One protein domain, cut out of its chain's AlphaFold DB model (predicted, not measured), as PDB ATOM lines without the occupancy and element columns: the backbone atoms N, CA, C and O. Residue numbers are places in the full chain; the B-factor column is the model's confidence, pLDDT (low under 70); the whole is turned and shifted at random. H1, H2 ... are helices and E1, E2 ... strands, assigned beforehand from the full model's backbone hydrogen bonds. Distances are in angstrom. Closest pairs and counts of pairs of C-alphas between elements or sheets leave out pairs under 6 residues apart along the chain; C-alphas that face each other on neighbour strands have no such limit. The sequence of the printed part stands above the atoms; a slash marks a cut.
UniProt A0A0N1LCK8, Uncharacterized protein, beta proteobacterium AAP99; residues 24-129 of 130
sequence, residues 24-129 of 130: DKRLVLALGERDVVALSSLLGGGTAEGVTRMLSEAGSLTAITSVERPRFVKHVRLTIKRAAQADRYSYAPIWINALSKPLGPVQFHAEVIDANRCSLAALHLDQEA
ATOM      1  N   ASP A  24      15.576 -43.692 -35.022       64.12
ATOM      2  CA  ASP A  24      15.760 -42.830 -33.854       64.12
ATOM      3  C   ASP A  24      14.447 -42.497 -33.138       64.12
ATOM      4  O   ASP A  24      14.407 -42.596 -31.920       64.12
ATOM      5  N   LYS A  25      13.369 -42.159 -33.849       65.06
ATOM      6  CA  LYS A  25      12.045 -41.918 -33.259       65.06
ATOM      7  C   LYS A  25      11.449 -43.187 -32.674       65.06
ATOM      8  O   LYS A  25      10.963 -43.136 -31.556       65.06
ATOM      9  N   ARG A  26      11.549 -44.330 -33.360       69.94
ATOM     10  CA  ARG A  26      11.062 -45.614 -32.819       69.94
ATOM     11  C   ARG A  26      11.827 -46.045 -31.582       69.94
ATOM     12  O   ARG A  26      11.223 -46.517 -30.630       69.94
ATOM     13  N   LEU A  27      13.142 -45.856 -31.583       69.94
ATOM     14  CA  LEU A  27      13.978 -46.169 -30.436       69.94
ATOM     15  C   LEU A  27      13.720 -45.196 -29.282       69.94
ATOM     16  O   LEU A  27      13.591 -45.630 -28.146       69.94
ATOM     17  N   VAL A  28      13.579 -43.898 -29.564       66.62
ATOM     18  CA  VAL A  28      13.182 -42.882 -28.576       66.62
ATOM     19  C   VAL A  28      11.783 -43.146 -28.036       66.62
ATOM     20  O   VAL A  28      11.587 -42.956 -26.851       66.62
ATOM     21  N   LEU A  29      10.822 -43.586 -28.844       64.56
ATOM     22  CA  LEU A  29       9.492 -43.958 -28.363       64.56
ATOM     23  C   LEU A  29       9.562 -45.235 -27.532       64.56
ATOM     24  O   LEU A  29       9.109 -45.240 -26.401       64.56
ATOM     25  N   ALA A  30      10.230 -46.284 -28.006       64.56
ATOM     26  CA  ALA A  30      10.367 -47.524 -27.250       64.56
ATOM     27  C   ALA A  30      11.109 -47.344 -25.911       64.56
ATOM     28  O   ALA A  30      10.803 -48.028 -24.934       64.56
ATOM     29  N   LEU A  31      12.083 -46.430 -25.858       66.12
ATOM     30  CA  LEU A  31      12.836 -46.098 -24.646       66.12
ATOM     31  C   LEU A  31      12.184 -44.982 -23.816       66.12
ATOM     32  O   LEU A  31      12.369 -44.956 -22.609       66.12
ATOM     33  N   GLY A  32      11.453 -44.060 -24.437       59.62
ATOM     34  CA  GLY A  32      10.874 -42.856 -23.827       59.62
ATOM     35  C   GLY A  32       9.400 -42.989 -23.437       59.62
ATOM     36  O   GLY A  32       8.938 -42.245 -22.580       59.62
ATOM     37  N   GLU A  33       8.671 -43.965 -23.987       56.31
ATOM     38  CA  GLU A  33       7.420 -44.482 -23.408       56.31
ATOM     39  C   GLU A  33       7.684 -45.256 -22.109       56.31
ATOM     40  O   GLU A  33       6.765 -45.518 -21.332       56.31
ATOM     41  N   ARG A  34       8.945 -45.622 -21.844       59.50
ATOM     42  CA  ARG A  34       9.369 -46.129 -20.542       59.50
ATOM     43  C   ARG A  34       9.720 -44.949 -19.656       59.50
ATOM     44  O   ARG A  34      10.433 -44.036 -20.059       59.50
ATOM     45  N   ASP A  35       9.229 -45.007 -18.426       65.31
ATOM     46  CA  ASP A  35       9.603 -44.073 -17.379       65.31
ATOM     47  C   ASP A  35      11.138 -43.992 -17.301       65.31
ATOM     48  O   ASP A  35      11.818 -45.015 -17.182       65.31
ATOM     49  N   VAL A  36      11.693 -42.783 -17.384       66.12
ATOM     50  CA  VAL A  36      13.127 -42.500 -17.211       66.12
ATOM     51  C   VAL A  36      13.665 -43.169 -15.937       66.12
ATOM     52  O   VAL A  36      14.811 -43.618 -15.904       66.12
ATOM     53  N   VAL A  37      12.811 -43.341 -14.920       68.06
ATOM     54  CA  VAL A  37      13.094 -44.098 -13.694       68.06
ATOM     55  C   VAL A  37      13.470 -45.557 -13.973       68.06
ATOM     56  O   VAL A  37      14.399 -46.078 -13.354       68.06
ATOM     57  N   ALA A  38      12.805 -46.231 -14.915       70.62
ATOM     58  CA  ALA A  38      13.122 -47.606 -15.291       70.62
ATOM     59  C   ALA A  38      14.502 -47.701 -15.962       70.62
ATOM     60  O   ALA A  38      15.281 -48.599 -15.638       70.62
ATOM     61  N   LEU A  39      14.843 -46.748 -16.835       72.00
ATOM     62  CA  LEU A  39      16.163 -46.682 -17.473       72.00
ATOM     63  C   LEU A  39      17.274 -46.417 -16.447       72.00
ATOM     64  O   LEU A  39      18.283 -47.127 -16.430       72.00
ATOM     65  N   SER A  40      17.070 -45.461 -15.540       71.19
ATOM     66  CA  SER A  40      18.012 -45.177 -14.452       71.19
ATOM     67  C   SER A  40      18.139 -46.339 -13.460       71.19
ATOM     68  O   SER A  40      19.237 -46.618 -12.982       71.19
ATOM     69  N   SER A  41      17.064 -47.083 -13.185       74.25
ATOM     70  CA  SER A  41      17.112 -48.287 -12.343       74.25
ATOM     71  C   SER A  41      17.958 -49.401 -12.974       74.25
ATOM     72  O   SER A  41      18.751 -50.053 -12.288       74.25
ATOM     73  N   LEU A  42      17.879 -49.583 -14.298       74.12
ATOM     74  CA  LEU A  42      18.726 -50.546 -15.010       74.12
ATOM     75  C   LEU A  42      20.219 -50.201 -14.916       74.12
ATOM     76  O   LEU A  42      21.049 -51.112 -14.798       74.12
ATOM     77  N   LEU A  43      20.547 -48.907 -14.923       74.75
ATOM     78  CA  LEU A  43      21.900 -48.390 -14.704       74.75
ATOM     79  C   LEU A  43      22.348 -48.516 -13.240       74.75
ATOM     80  O   LEU A  43      23.510 -48.823 -12.985       74.75
ATOM     81  N   GLY A  44      21.428 -48.344 -12.287       70.00
ATOM     82  CA  GLY A  44      21.682 -48.443 -10.846       70.00
ATOM     83  C   GLY A  44      21.772 -49.868 -10.283       70.00
ATOM     84  O   GLY A  44      22.189 -50.029  -9.139       70.00
ATOM     85  N   GLY A  45      21.400 -50.901 -11.050       69.12
ATOM     86  CA  GLY A  45      21.495 -52.297 -10.593       69.12
ATOM     87  C   GLY A  45      20.551 -53.312 -11.246       69.12
ATOM     88  O   GLY A  45      20.336 -54.379 -10.677       69.12
ATOM     89  N   GLY A  46      19.961 -53.016 -12.408       69.00
ATOM     90  CA  GLY A  46      19.019 -53.936 -13.059       69.00
ATOM     91  C   GLY A  46      19.626 -55.293 -13.441       69.00
ATOM     92  O   GLY A  46      20.821 -55.408 -13.711       69.00
ATOM     93  N   THR A  47      18.796 -56.337 -13.525       70.38
ATOM     94  CA  THR A  47      19.254 -57.679 -13.933       70.38
ATOM     95  C   THR A  47      19.390 -57.799 -15.453       70.38
ATOM     96  O   THR A  47      18.822 -57.010 -16.213       70.38
ATOM     97  N   ALA A  48      20.149 -58.793 -15.922       66.12
ATOM     98  CA  ALA A  48      20.267 -59.087 -17.352       66.12
ATOM     99  C   ALA A  48      18.911 -59.461 -17.985       66.12
ATOM    100  O   ALA A  48      18.654 -59.076 -19.130       66.12
ATOM    101  N   GLU A  49      18.006 -60.126 -17.248       71.44
ATOM    102  CA  GLU A  49      16.644 -60.381 -17.739       71.44
ATOM    103  C   GLU A  49      15.830 -59.093 -17.871       71.44
ATOM    104  O   GLU A  49      15.103 -58.938 -18.850       71.44
ATOM    105  N   GLY A  50      15.960 -58.157 -16.924       72.50
ATOM    106  CA  GLY A  50      15.284 -56.858 -16.993       72.50
ATOM    107  C   GLY A  50      15.686 -56.068 -18.240       72.50
ATOM    108  O   GLY A  50      14.832 -55.539 -18.951       72.50
ATOM    109  N   VAL A  51      16.982 -56.081 -18.557       70.06
ATOM    110  CA  VAL A  51      17.534 -55.465 -19.771       70.06
ATOM    111  C   VAL A  51      17.035 -56.169 -21.040       70.06
ATOM    112  O   VAL A  51      16.596 -55.515 -21.985       70.06
ATOM    113  N   THR A  52      17.056 -57.503 -21.056       69.75
ATOM    114  CA  THR A  52      16.630 -58.309 -22.213       69.75
ATOM    115  C   THR A  52      15.141 -58.149 -22.513       69.75
ATOM    116  O   THR A  52      14.752 -58.014 -23.677       69.75
ATOM    117  N   ARG A  53      14.302 -58.121 -21.471       74.12
ATOM    118  CA  ARG A  53      12.854 -57.917 -21.586       74.12
ATOM    119  C   ARG A  53      12.532 -56.553 -22.186       74.12
ATOM    120  O   ARG A  53      11.817 -56.493 -23.181       74.12
ATOM    121  N   MET A  54      13.130 -55.490 -21.646       72.38
ATOM    122  CA  MET A  54      12.957 -54.125 -22.151       72.38
ATOM    123  C   MET A  54      13.273 -54.031 -23.650       72.38
ATOM    124  O   MET A  54      12.517 -53.448 -24.421       72.38
ATOM    125  N   LEU A  55      14.378 -54.638 -24.081       69.94
ATOM    126  CA  LEU A  55      14.823 -54.588 -25.471       69.94
ATOM    127  C   LEU A  55      13.997 -55.441 -26.433       69.94
ATOM    128  O   LEU A  55      13.834 -55.069 -27.597       69.94
ATOM    129  N   SER A  56      13.477 -56.567 -25.943       67.62
ATOM    130  CA  SER A  56      12.554 -57.412 -26.702       67.62
ATOM    131  C   SER A  56      11.234 -56.680 -26.946       67.62
ATOM    132  O   SER A  56      10.716 -56.703 -28.059       67.62
ATOM    133  N   GLU A  57      10.732 -55.966 -25.936       64.94
ATOM    134  CA  GLU A  57       9.523 -55.134 -26.030       64.94
ATOM    135  C   GLU A  57       9.725 -53.921 -26.953       64.94
ATOM    136  O   GLU A  57       8.798 -53.517 -27.647       64.94
ATOM    137  N   ALA A  58      10.950 -53.394 -27.039       61.34
ATOM    138  CA  ALA A  58      11.320 -52.348 -27.990       61.34
ATOM    139  C   ALA A  58      11.455 -52.842 -29.447       61.34
ATOM    140  O   ALA A  58      11.715 -52.038 -30.343       61.34
ATOM    141  N   GLY A  59      11.370 -54.155 -29.703       59.06
ATOM    142  CA  GLY A  59      11.484 -54.750 -31.043       59.06
ATOM    143  C   GLY A  59      12.827 -54.519 -31.753       59.06
ATOM    144  O   GLY A  59      12.953 -54.822 -32.937       59.06
ATOM    145  N   SER A  60      13.827 -53.976 -31.051       63.56
ATOM    146  CA  SER A  60      14.999 -53.331 -31.667       63.56
ATOM    147  C   SER A  60      16.306 -54.120 -31.489       63.56
ATOM    148  O   SER A  60      17.263 -53.936 -32.248       63.56
ATOM    149  N   LEU A  61      16.361 -55.038 -30.514       64.94
ATOM    150  CA  LEU A  61      17.556 -55.820 -30.177       64.94
ATOM    151  C   LEU A  61      17.227 -57.310 -30.058       64.94
ATOM    152  O   LEU A  61      16.792 -57.796 -29.020       64.94
ATOM    153  N   THR A  62      17.467 -58.051 -31.139       66.19
ATOM    154  CA  THR A  62      17.422 -59.518 -31.138       66.19
ATOM    155  C   THR A  62      18.805 -60.104 -30.846       66.19
ATOM    156  O   THR A  62      19.825 -59.512 -31.206       66.19
ATOM    157  N   ALA A  63      18.836 -61.281 -30.208       67.62
ATOM    158  CA  ALA A  63      20.054 -62.042 -29.900       67.62
ATOM    159  C   ALA A  63      21.096 -61.274 -29.059       67.62
ATOM    160  O   ALA A  63      22.271 -61.203 -29.427       67.62
ATOM    161  N   ILE A  64      20.656 -60.705 -27.931       72.31
ATOM    162  CA  ILE A  64      21.542 -60.110 -26.920       72.31
ATOM    163  C   ILE A  64      22.474 -61.192 -26.373       72.31
ATOM    164  O   ILE A  64      22.012 -62.258 -25.973       72.31
ATOM    165  N   THR A  65      23.771 -60.910 -26.328       72.94
ATOM    166  CA  THR A  65      24.777 -61.861 -25.821       72.94
ATOM    167  C   THR A  65      25.658 -61.309 -24.730       72.94
ATOM    168  O   THR A  65      26.239 -62.089 -23.983       72.94
ATOM    169  N   SER A  66      25.767 -59.987 -24.611       72.62
ATOM    170  CA  SER A  66      26.465 -59.383 -23.487       72.62
ATOM    171  C   SER A  66      25.749 -58.140 -22.988       72.62
ATOM    172  O   SER A  66      25.164 -57.365 -23.752       72.62
ATOM    173  N   VAL A  67      25.795 -57.995 -21.666       75.88
ATOM    174  CA  VAL A  67      25.370 -56.815 -20.926       75.88
ATOM    175  C   VAL A  67      26.532 -56.435 -20.019       75.88
ATOM    176  O   VAL A  67      26.862 -57.162 -19.085       75.88
ATOM    177  N   GLU A  68      27.171 -55.311 -20.309       78.38
ATOM    178  CA  GLU A  68      28.348 -54.822 -19.593       78.38
ATOM    179  C   GLU A  68      27.999 -53.533 -18.851       78.38
ATOM    180  O   GLU A  68      27.251 -52.698 -19.364       78.38
ATOM    181  N   ARG A  69      28.547 -53.357 -17.644       76.94
ATOM    182  CA  ARG A  69      28.300 -52.173 -16.807       76.94
ATOM    183  C   ARG A  69      29.586 -51.510 -16.322       76.94
ATOM    184  O   ARG A  69      29.887 -51.566 -15.129       76.94
ATOM    185  N   PRO A  70      30.393 -50.920 -17.215       73.25
ATOM    186  CA  PRO A  70      31.550 -50.170 -16.768       73.25
ATOM    187  C   PRO A  70      31.110 -48.930 -15.979       73.25
ATOM    188  O   PRO A  70      30.277 -48.134 -16.424       73.25
ATOM    189  N   ARG A  71      31.706 -48.762 -14.797       70.06
ATOM    190  CA  ARG A  71      31.648 -47.515 -14.038       70.06
ATOM    191  C   ARG A  71      32.886 -46.696 -14.367       70.06
ATOM    192  O   ARG A  71      34.009 -47.130 -14.124       70.06
ATOM    193  N   PHE A  72      32.665 -45.514 -14.913       74.44
ATOM    194  CA  PHE A  72      33.684 -44.500 -15.130       74.44
ATOM    195  C   PHE A  72      33.661 -43.494 -13.978       74.44
ATOM    196  O   PHE A  72      32.710 -43.440 -13.199       74.44
ATOM    197  N   VAL A  73      34.705 -42.667 -13.881       76.06
ATOM    198  CA  VAL A  73      34.869 -41.692 -12.786       76.06
ATOM    199  C   VAL A  73      33.652 -40.770 -12.637       76.06
ATOM    200  O   VAL A  73      33.292 -40.428 -11.519       76.06
ATOM    201  N   LYS A  74      33.007 -40.395 -13.750       81.00
ATOM    202  CA  LYS A  74      31.855 -39.479 -13.763       81.00
ATOM    203  C   LYS A  74      30.562 -40.087 -14.300       81.00
ATOM    204  O   LYS A  74      29.536 -39.431 -14.253       81.00
ATOM    205  N   HIS A  75      30.588 -41.308 -14.829       80.69
ATOM    206  CA  HIS A  75      29.429 -41.875 -15.521       80.69
ATOM    207  C   HIS A  75      29.302 -43.371 -15.260       80.69
ATOM    208  O   HIS A  75      30.302 -44.073 -15.104       80.69
ATOM    209  N   VAL A  76      28.074 -43.872 -15.266       82.38
ATOM    210  CA  VAL A  76      27.779 -45.300 -15.382       82.38
ATOM    211  C   VAL A  76      27.266 -45.545 -16.789       82.38
ATOM    212  O   VAL A  76      26.394 -44.815 -17.264       82.38
ATOM    213  N   ARG A  77      27.799 -46.577 -17.444       83.00
ATOM    214  CA  ARG A  77      27.316 -47.015 -18.750       83.00
ATOM    215  C   ARG A  77      26.773 -48.425 -18.661       83.00
ATOM    216  O   ARG A  77      27.433 -49.304 -18.122       83.00
ATOM    217  N   LEU A  78      25.612 -48.649 -19.254       82.19
ATOM    218  CA  LEU A  78      25.099 -49.967 -19.593       82.19
ATOM    219  C   LEU A  78      25.314 -50.182 -21.088       82.19
ATOM    220  O   LEU A  78      24.771 -49.441 -21.898       82.19
ATOM    221  N   THR A  79      26.088 -51.194 -21.450       80.38
ATOM    222  CA  THR A  79      26.357 -51.576 -22.837       80.38
ATOM    223  C   THR A  79      25.683 -52.901 -23.130       80.38
ATOM    224  O   THR A  79      25.841 -53.855 -22.370       80.38
ATOM    225  N   ILE A  80      24.965 -52.979 -24.244       79.69
ATOM    226  CA  ILE A  80      24.216 -54.163 -24.649       79.69
ATOM    227  C   ILE A  80      24.546 -54.472 -26.102       79.69
ATOM    228  O   ILE A  80      24.447 -53.585 -26.951       79.69
ATOM    229  N   LYS A  81      24.945 -55.713 -26.392       79.25
ATOM    230  CA  LYS A  81      25.456 -56.116 -27.714       79.25
ATOM    231  C   LYS A  81      24.748 -57.361 -28.242       79.25
ATOM    232  O   LYS A  81      24.384 -58.255 -27.472       79.25
ATOM    233  N   ARG A  82      24.606 -57.442 -29.569       78.56
ATOM    234  CA  ARG A  82      24.195 -58.666 -30.276       78.56
ATOM    235  C   ARG A  82      25.353 -59.669 -30.381       78.56
ATOM    236  O   ARG A  82      26.501 -59.256 -30.515       78.56
ATOM    237  N   ALA A  83      25.029 -60.965 -30.465       70.31
ATOM    238  CA  ALA A  83      25.956 -62.094 -30.655       70.31
ATOM    239  C   ALA A  83      27.124 -61.831 -31.606       70.31
ATOM    240  O   ALA A  83      28.278 -62.046 -31.258       70.31
ATOM    241  N   ALA A  84      26.829 -61.320 -32.799       66.88
ATOM    242  CA  ALA A  84      27.837 -61.085 -33.827       66.88
ATOM    243  C   ALA A  84      28.833 -59.951 -33.490       66.88
ATOM    244  O   ALA A  84      29.800 -59.764 -34.223       66.88
ATOM    245  N   GLN A  85      28.589 -59.176 -32.427       66.06
ATOM    246  CA  GLN A  85      29.356 -57.986 -32.040       66.06
ATOM    247  C   GLN A  85      29.896 -58.040 -30.602       66.06
ATOM    248  O   GLN A  85      30.514 -57.072 -30.155       66.06
ATOM    249  N   ALA A  86      29.698 -59.151 -29.881       62.00
ATOM    250  CA  ALA A  86      30.095 -59.292 -28.476       62.00
ATOM    251  C   ALA A  86      31.583 -58.951 -28.239       62.00
ATOM    252  O   ALA A  86      31.901 -58.231 -27.293       62.00
ATOM    253  N   ASP A  87      32.456 -59.343 -29.176       61.06
ATOM    254  CA  ASP A  87      33.917 -59.251 -29.031       61.06
ATOM    255  C   ASP A  87      34.549 -58.016 -29.695       61.06
ATOM    256  O   ASP A  87      35.758 -57.808 -29.606       61.06
ATOM    257  N   ARG A  88      33.767 -57.198 -30.415       55.22
ATOM    258  CA  ARG A  88      34.319 -56.148 -31.297       55.22
ATOM    259  C   ARG A  88      34.230 -54.729 -30.760       55.22
ATOM    260  O   ARG A  88      34.942 -53.862 -31.258       55.22
ATOM    261  N   TYR A  89      33.387 -54.474 -29.763       54.94
ATOM    262  CA  TYR A  89      33.044 -53.102 -29.401       54.94
ATOM    263  C   TYR A  89      33.633 -52.682 -28.053       54.94
ATOM    264  O   TYR A  89      32.994 -52.796 -27.002       54.94
ATOM    265  N   SER A  90      34.871 -52.191 -28.118       48.50
ATOM    266  CA  SER A  90      35.522 -51.409 -27.065       48.50
ATOM    267  C   SER A  90      35.261 -49.928 -27.313       48.50
ATOM    268  O   SER A  90      35.322 -49.471 -28.449       48.50
ATOM    269  N   TYR A  91      34.971 -49.197 -26.238       53.19
ATOM    270  CA  TYR A  91      34.820 -47.742 -26.166       53.19
ATOM    271  C   TYR A  91      35.630 -46.984 -27.241       53.19
ATOM    272  O   TYR A  91      36.837 -46.793 -27.096       53.19
ATOM    273  N   ALA A  92      34.963 -46.547 -28.314       50.75
ATOM    274  CA  ALA A  92      35.537 -45.659 -29.317       50.75
ATOM    275  C   ALA A  92      34.885 -44.272 -29.172       50.75
ATOM    276  O   ALA A  92      33.658 -44.176 -29.160       50.75
ATOM    277  N   PRO A  93      35.664 -43.184 -29.055       45.91
ATOM    278  CA  PRO A  93      35.132 -41.839 -28.828       45.91
ATOM    279  C   PRO A  93      34.390 -41.239 -30.035       45.91
ATOM    280  O   PRO A  93      33.856 -40.138 -29.926       45.91
ATOM    281  N   ILE A  94      34.346 -41.927 -31.182       48.34
ATOM    282  CA  ILE A  94      33.779 -41.393 -32.424       48.34
ATOM    283  C   ILE A  94      32.731 -42.365 -32.961       48.34
ATOM    284  O   ILE A  94      33.033 -43.412 -33.526       48.34
ATOM    285  N   TRP A  95      31.474 -41.982 -32.778       58.00
ATOM    286  CA  TRP A  95      30.302 -42.771 -33.119       58.00
ATOM    287  C   TRP A  95      29.791 -42.407 -34.517       58.00
ATOM    288  O   TRP A  95      28.759 -41.759 -34.660       58.00
ATOM    289  N   ILE A  96      30.531 -42.774 -35.565       46.47
ATOM    290  CA  ILE A  96      30.227 -42.344 -36.947       46.47
ATOM    291  C   ILE A  96      28.868 -42.887 -37.441       46.47
ATOM    292  O   ILE A  96      28.211 -42.238 -38.247       46.47
ATOM    293  N   ASN A  97      28.405 -44.020 -36.894       53.09
ATOM    294  CA  ASN A  97      27.140 -44.671 -37.267       53.09
ATOM    295  C   ASN A  97      26.152 -44.829 -36.097       53.09
ATOM    296  O   ASN A  97      25.242 -45.659 -36.185       53.09
ATOM    297  N   ALA A  98      26.329 -44.093 -34.990       62.25
ATOM    298  CA  ALA A  98      25.422 -44.222 -33.851       62.25
ATOM    299  C   ALA A  98      24.396 -43.092 -33.777       62.25
ATOM    300  O   ALA A  98      24.712 -41.910 -33.912       62.25
ATOM    301  N   LEU A  99      23.159 -43.471 -33.479       71.12
ATOM    302  CA  LEU A  99      22.114 -42.550 -33.067       71.12
ATOM    303  C   LEU A  99      22.376 -42.140 -31.622       71.12
ATOM    304  O   LEU A  99      22.501 -43.000 -30.758       71.12
ATOM    305  N   SER A 100      22.448 -40.836 -31.369       74.00
ATOM    306  CA  SER A 100      22.738 -40.276 -30.050       74.00
ATOM    307  C   SER A 100      21.641 -39.296 -29.650       74.00
ATOM    308  O   SER A 100      21.414 -38.316 -30.368       74.00
ATOM    309  N   LYS A 101      20.942 -39.543 -28.536       73.31
ATOM    310  CA  LYS A 101      19.908 -38.631 -28.017       73.31
ATOM    311  C   LYS A 101      19.847 -38.645 -26.481       73.31
ATOM    312  O   LYS A 101      20.034 -39.703 -25.879       73.31
ATOM    313  N   PRO A 102      19.530 -37.497 -25.860       76.19
ATOM    314  CA  PRO A 102      19.214 -37.432 -24.441       76.19
ATOM    315  C   PRO A 102      17.767 -37.879 -24.164       76.19
ATOM    316  O   PRO A 102      16.851 -37.554 -24.921       76.19
ATOM    317  N   LEU A 103      17.569 -38.577 -23.047       77.06
ATOM    318  CA  LEU A 103      16.296 -38.984 -22.442       77.06
ATOM    319  C   LEU A 103      16.340 -38.643 -20.941       77.06
ATOM    320  O   LEU A 103      16.643 -39.479 -20.090       77.06
ATOM    321  N   GLY A 104      16.087 -37.374 -20.611       80.75
ATOM    322  CA  GLY A 104      16.264 -36.868 -19.247       80.75
ATOM    323  C   GLY A 104      17.745 -36.899 -18.823       80.75
ATOM    324  O   GLY A 104      18.573 -36.362 -19.557       80.75
ATOM    325  N   PRO A 105      18.104 -37.504 -17.671       80.12
ATOM    326  CA  PRO A 105      19.490 -37.631 -17.217       80.12
ATOM    327  C   PRO A 105      20.268 -38.740 -17.948       80.12
ATOM    328  O   PRO A 105      21.479 -38.846 -17.769       80.12
ATOM    329  N   VAL A 106      19.588 -39.579 -18.738       80.56
ATOM    330  CA  VAL A 106      20.203 -40.683 -19.479       80.56
ATOM    331  C   VAL A 106      20.480 -40.238 -20.912       80.56
ATOM    332  O   VAL A 106      19.584 -39.798 -21.624       80.56
ATOM    333  N   GLN A 107      21.712 -40.394 -21.367       81.75
ATOM    334  CA  GLN A 107      22.107 -40.296 -22.764       81.75
ATOM    335  C   GLN A 107      22.114 -41.703 -23.364       81.75
ATOM    336  O   GLN A 107      22.681 -42.610 -22.765       81.75
ATOM    337  N   PHE A 108      21.529 -41.916 -24.543       80.81
ATOM    338  CA  PHE A 108      21.712 -43.187 -25.248       80.81
ATOM    339  C   PHE A 108      22.524 -43.029 -26.527       80.81
ATOM    340  O   PHE A 108      22.466 -41.993 -27.196       80.81
ATOM    341  N   HIS A 109      23.233 -44.102 -26.874       78.50
ATOM    342  CA  HIS A 109      23.948 -44.276 -28.132       78.50
ATOM    343  C   HIS A 109      23.592 -45.636 -28.730       78.50
ATOM    344  O   HIS A 109      23.787 -46.661 -28.079       78.50
ATOM    345  N   ALA A 110      23.081 -45.675 -29.957       77.25
ATOM    346  CA  ALA A 110      22.675 -46.917 -30.608       77.25
ATOM    347  C   ALA A 110      23.349 -47.085 -31.963       77.25
ATOM    348  O   ALA A 110      23.207 -46.228 -32.831       77.25
ATOM    349  N   GLU A 111      24.045 -48.199 -32.160       77.81
ATOM    350  CA  GLU A 111      24.599 -48.573 -33.458       77.81
ATOM    351  C   GLU A 111      23.546 -49.344 -34.260       77.81
ATOM    352  O   GLU A 111      23.016 -50.361 -33.802       77.81
ATOM    353  N   VAL A 112      23.243 -48.865 -35.465       74.62
ATOM    354  CA  VAL A 112      22.164 -49.399 -36.303       74.62
ATOM    355  C   VAL A 112      22.741 -50.285 -37.408       74.62
ATOM    356  O   VAL A 112      23.573 -49.842 -38.192       74.62
ATOM    357  N   ILE A 113      22.261 -51.529 -37.504       74.56
ATOM    358  CA  ILE A 113      22.565 -52.446 -38.620       74.56
ATOM    359  C   ILE A 113      21.682 -52.115 -39.826       74.56
ATOM    360  O   ILE A 113      22.143 -52.118 -40.963       74.56
ATOM    361  N   ASP A 114      20.394 -51.871 -39.580       73.06
ATOM    362  CA  ASP A 114      19.397 -51.604 -40.616       73.06
ATOM    363  C   ASP A 114      18.382 -50.576 -40.108       73.06
ATOM    364  O   ASP A 114      17.597 -50.859 -39.200       73.06
ATOM    365  N   ALA A 115      18.404 -49.380 -40.700       67.94
ATOM    366  CA  ALA A 115      17.556 -48.261 -40.298       67.94
ATOM    367  C   ALA A 115      16.079 -48.439 -40.689       67.94
ATOM    368  O   ALA A 115      15.208 -47.924 -39.990       67.94
ATOM    369  N   ASN A 116      15.777 -49.200 -41.747       70.81
ATOM    370  CA  ASN A 116      14.401 -49.425 -42.207       70.81
ATOM    371  C   ASN A 116      13.668 -50.426 -41.307       70.81
ATOM    372  O   ASN A 116      12.469 -50.293 -41.058       70.81
ATOM    373  N   ARG A 117      14.401 -51.423 -40.796       70.88
ATOM    374  CA  ARG A 117      13.891 -52.422 -39.840       70.88
ATOM    375  C   ARG A 117      14.169 -52.075 -38.377       70.88
ATOM    376  O   ARG A 117      13.764 -52.825 -37.501       70.88
ATOM    377  N   CYS A 118      14.858 -50.964 -38.124       71.00
ATOM    378  CA  CYS A 118      15.357 -50.549 -36.814       71.00
ATOM    379  C   CYS A 118      16.080 -51.665 -36.039       71.00
ATOM    380  O   CYS A 118      15.878 -51.876 -34.846       71.00
ATOM    381  N   SER A 119      16.935 -52.410 -36.742       74.50
ATOM    382  CA  SER A 119      17.734 -53.476 -36.142       74.50
ATOM    383  C   SER A 119      19.034 -52.898 -35.602       74.50
ATOM    384  O   SER A 119      19.852 -52.409 -36.383       74.50
ATOM    385  N   LEU A 120      19.270 -53.023 -34.297       75.94
ATOM    386  CA  LEU A 120      20.482 -52.515 -33.653       75.94
ATOM    387  C   LEU A 120      21.563 -53.596 -33.509       75.94
ATOM    388  O   LEU A 120      21.264 -54.779 -33.295       75.94
ATOM    389  N   ALA A 121      22.820 -53.169 -33.621       77.31
ATOM    390  CA  ALA A 121      24.018 -53.941 -33.294       77.31
ATOM    391  C   ALA A 121      24.356 -53.832 -31.805       77.31
ATOM    392  O   ALA A 121      24.662 -54.839 -31.160       77.31
ATOM    393  N   ALA A 122      24.261 -52.613 -31.273       79.25
ATOM    394  CA  ALA A 122      24.556 -52.294 -29.889       79.25
ATOM    395  C   ALA A 122      23.698 -51.123 -29.390       79.25
ATOM    396  O   ALA A 122      23.291 -50.257 -30.169       79.25
ATOM    397  N   LEU A 123      23.460 -51.096 -28.080       80.06
ATOM    398  CA  LEU A 123      22.874 -49.973 -27.354       80.06
ATOM    399  C   LEU A 123      23.729 -49.669 -26.126       80.06
ATOM    400  O   LEU A 123      24.034 -50.560 -25.333       80.06
ATOM    401  N   HIS A 124      24.060 -48.398 -25.953       81.50
ATOM    402  CA  HIS A 124      24.671 -47.862 -24.753       81.50
ATOM    403  C   HIS A 124      23.698 -46.895 -24.096       81.50
ATOM    404  O   HIS A 124      23.134 -46.033 -24.769       81.50
ATOM    405  N   LEU A 125      23.516 -47.046 -22.792       81.88
ATOM    406  CA  LEU A 125      22.857 -46.071 -21.938       81.88
ATOM    407  C   LEU A 125      23.920 -45.505 -21.008       81.88
ATOM    408  O   LEU A 125      24.610 -46.263 -20.333       81.88
ATOM    409  N   ASP A 126      24.053 -44.196 -20.989       83.19
ATOM    410  CA  ASP A 126      25.013 -43.440 -20.210       83.19
ATOM    411  C   ASP A 126      24.261 -42.516 -19.270       83.19
ATOM    412  O   ASP A 126      23.345 -41.811 -19.677       83.19
ATOM    413  N   GLN A 127      24.669 -42.479 -18.015       84.06
ATOM    414  CA  GLN A 127      24.167 -41.500 -17.064       84.06
ATOM    415  C   GLN A 127      25.339 -40.983 -16.245       84.06
ATOM    416  O   GLN A 127      26.270 -41.733 -15.937       84.06
ATOM    417  N   GLU A 128      25.314 -39.698 -15.902       81.38
ATOM    418  CA  GLU A 128      26.228 -39.161 -14.897       81.38
ATOM    419  C   GLU A 128      26.058 -39.935 -13.585       81.38
ATOM    420  O   GLU A 128      24.942 -40.206 -13.136       81.38
ATOM    421  N   ALA A 129      27.176 -40.397 -13.029       68.69
ATOM    422  CA  ALA A 129      27.159 -41.102 -11.762       68.69
ATOM    423  C   ALA A 129      26.701 -40.114 -10.670       68.69
ATOM    424  O   ALA A 129      27.138 -38.963 -10.709       68.69
TER     425      ALA A 129
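This is residues 24 to 129 of the 130 residues of an uncharacterized protein of beta proteobacterium AAP99 (UniProt A0A0N1LCK8). What does the model look like at first sight? It is a twisted sheet of five strands with three short helices, H1, H2 and H3, over one face, while a long loop, residues 83 to 97, swings out on the other side between E2 and the edge strand E3. H2 crosses the strands, with H1 toward the E3 edge and H3 toward the E1 edge. What makes it up? The printed part has 106 residues, with H1 to H3 followed by E1 to E5, mixed in class and in two layers, helices on one face of a sheet. The sheet runs E1 E2 E5 E4 E3, all antiparallel. How large is it? It is compact, with a radius of gyration of the C-alphas of 12.5 A and spans of 33 by 29 by 25 A.

Where do the helices stand? H1, residues 24 to 32, is on the sheet at a height of 6.8 A and lies only just over E4, residues 106 to 114, with 3 C-alphas falling on it. H2, residues 36 to 45, on the same face at 8.8 A, runs across the strands, at 84 degrees on the local plane to E5, residues 119 to 128. H3, residues 48 to 57, also on that face at 9.5 A, runs slantwise to E1, residues 64 to 68, at 51 degrees on the local plane. How near are the helices to each other? H2 and H3 are close but not clearly touching, their closest C-alphas, Leu 42 and Val 51, 6.9 A apart. In H1, H2 and H3 every O i to N i+4 pair is within hydrogen-bond range. How do the strands pair? E1 forms a hairpin with E2, residues 75 to 82, with N 65 and O 81 at 3.0 A, and E2 pairs with E5 through N 78 and O 125 at 2.8 A. E3, residues 98 to 103, E4 and E5 are a meander, each strand the antiparallel neighbour of the one before, with N 101 and O 108 at 3.2 A and N 109 and O 124 at 2.9 A; with E2, neighbour of E5, they make a Greek key.

Where does the first element begin? H1 begins at C-alpha 24 (15.760, -42.830, -33.854) and spans 11.2 A; H2 spans 14.5 A and H3 14.4 A. How long are the strands? E1 spans 11.3 A, E2 23.0 A, E3 15.5 A, E4 23.8 A and E5 27.0 A. E5 bends by 55 degrees at residue 122 and ends at C-alpha 128 (26.228, -39.161, -14.897).

How far does it reach? The two C-alphas farthest apart, Val 73 and Asn 116, are 36.7 A apart, and the printed part has no cut. Which link is long? That from E2 to E3, 15 residues. Where is confidence low? The mean pLDDT of the printed part is 70.3, and 44 residues are under 70, among them 24 to 37, 55 to 63 and 84 to 98.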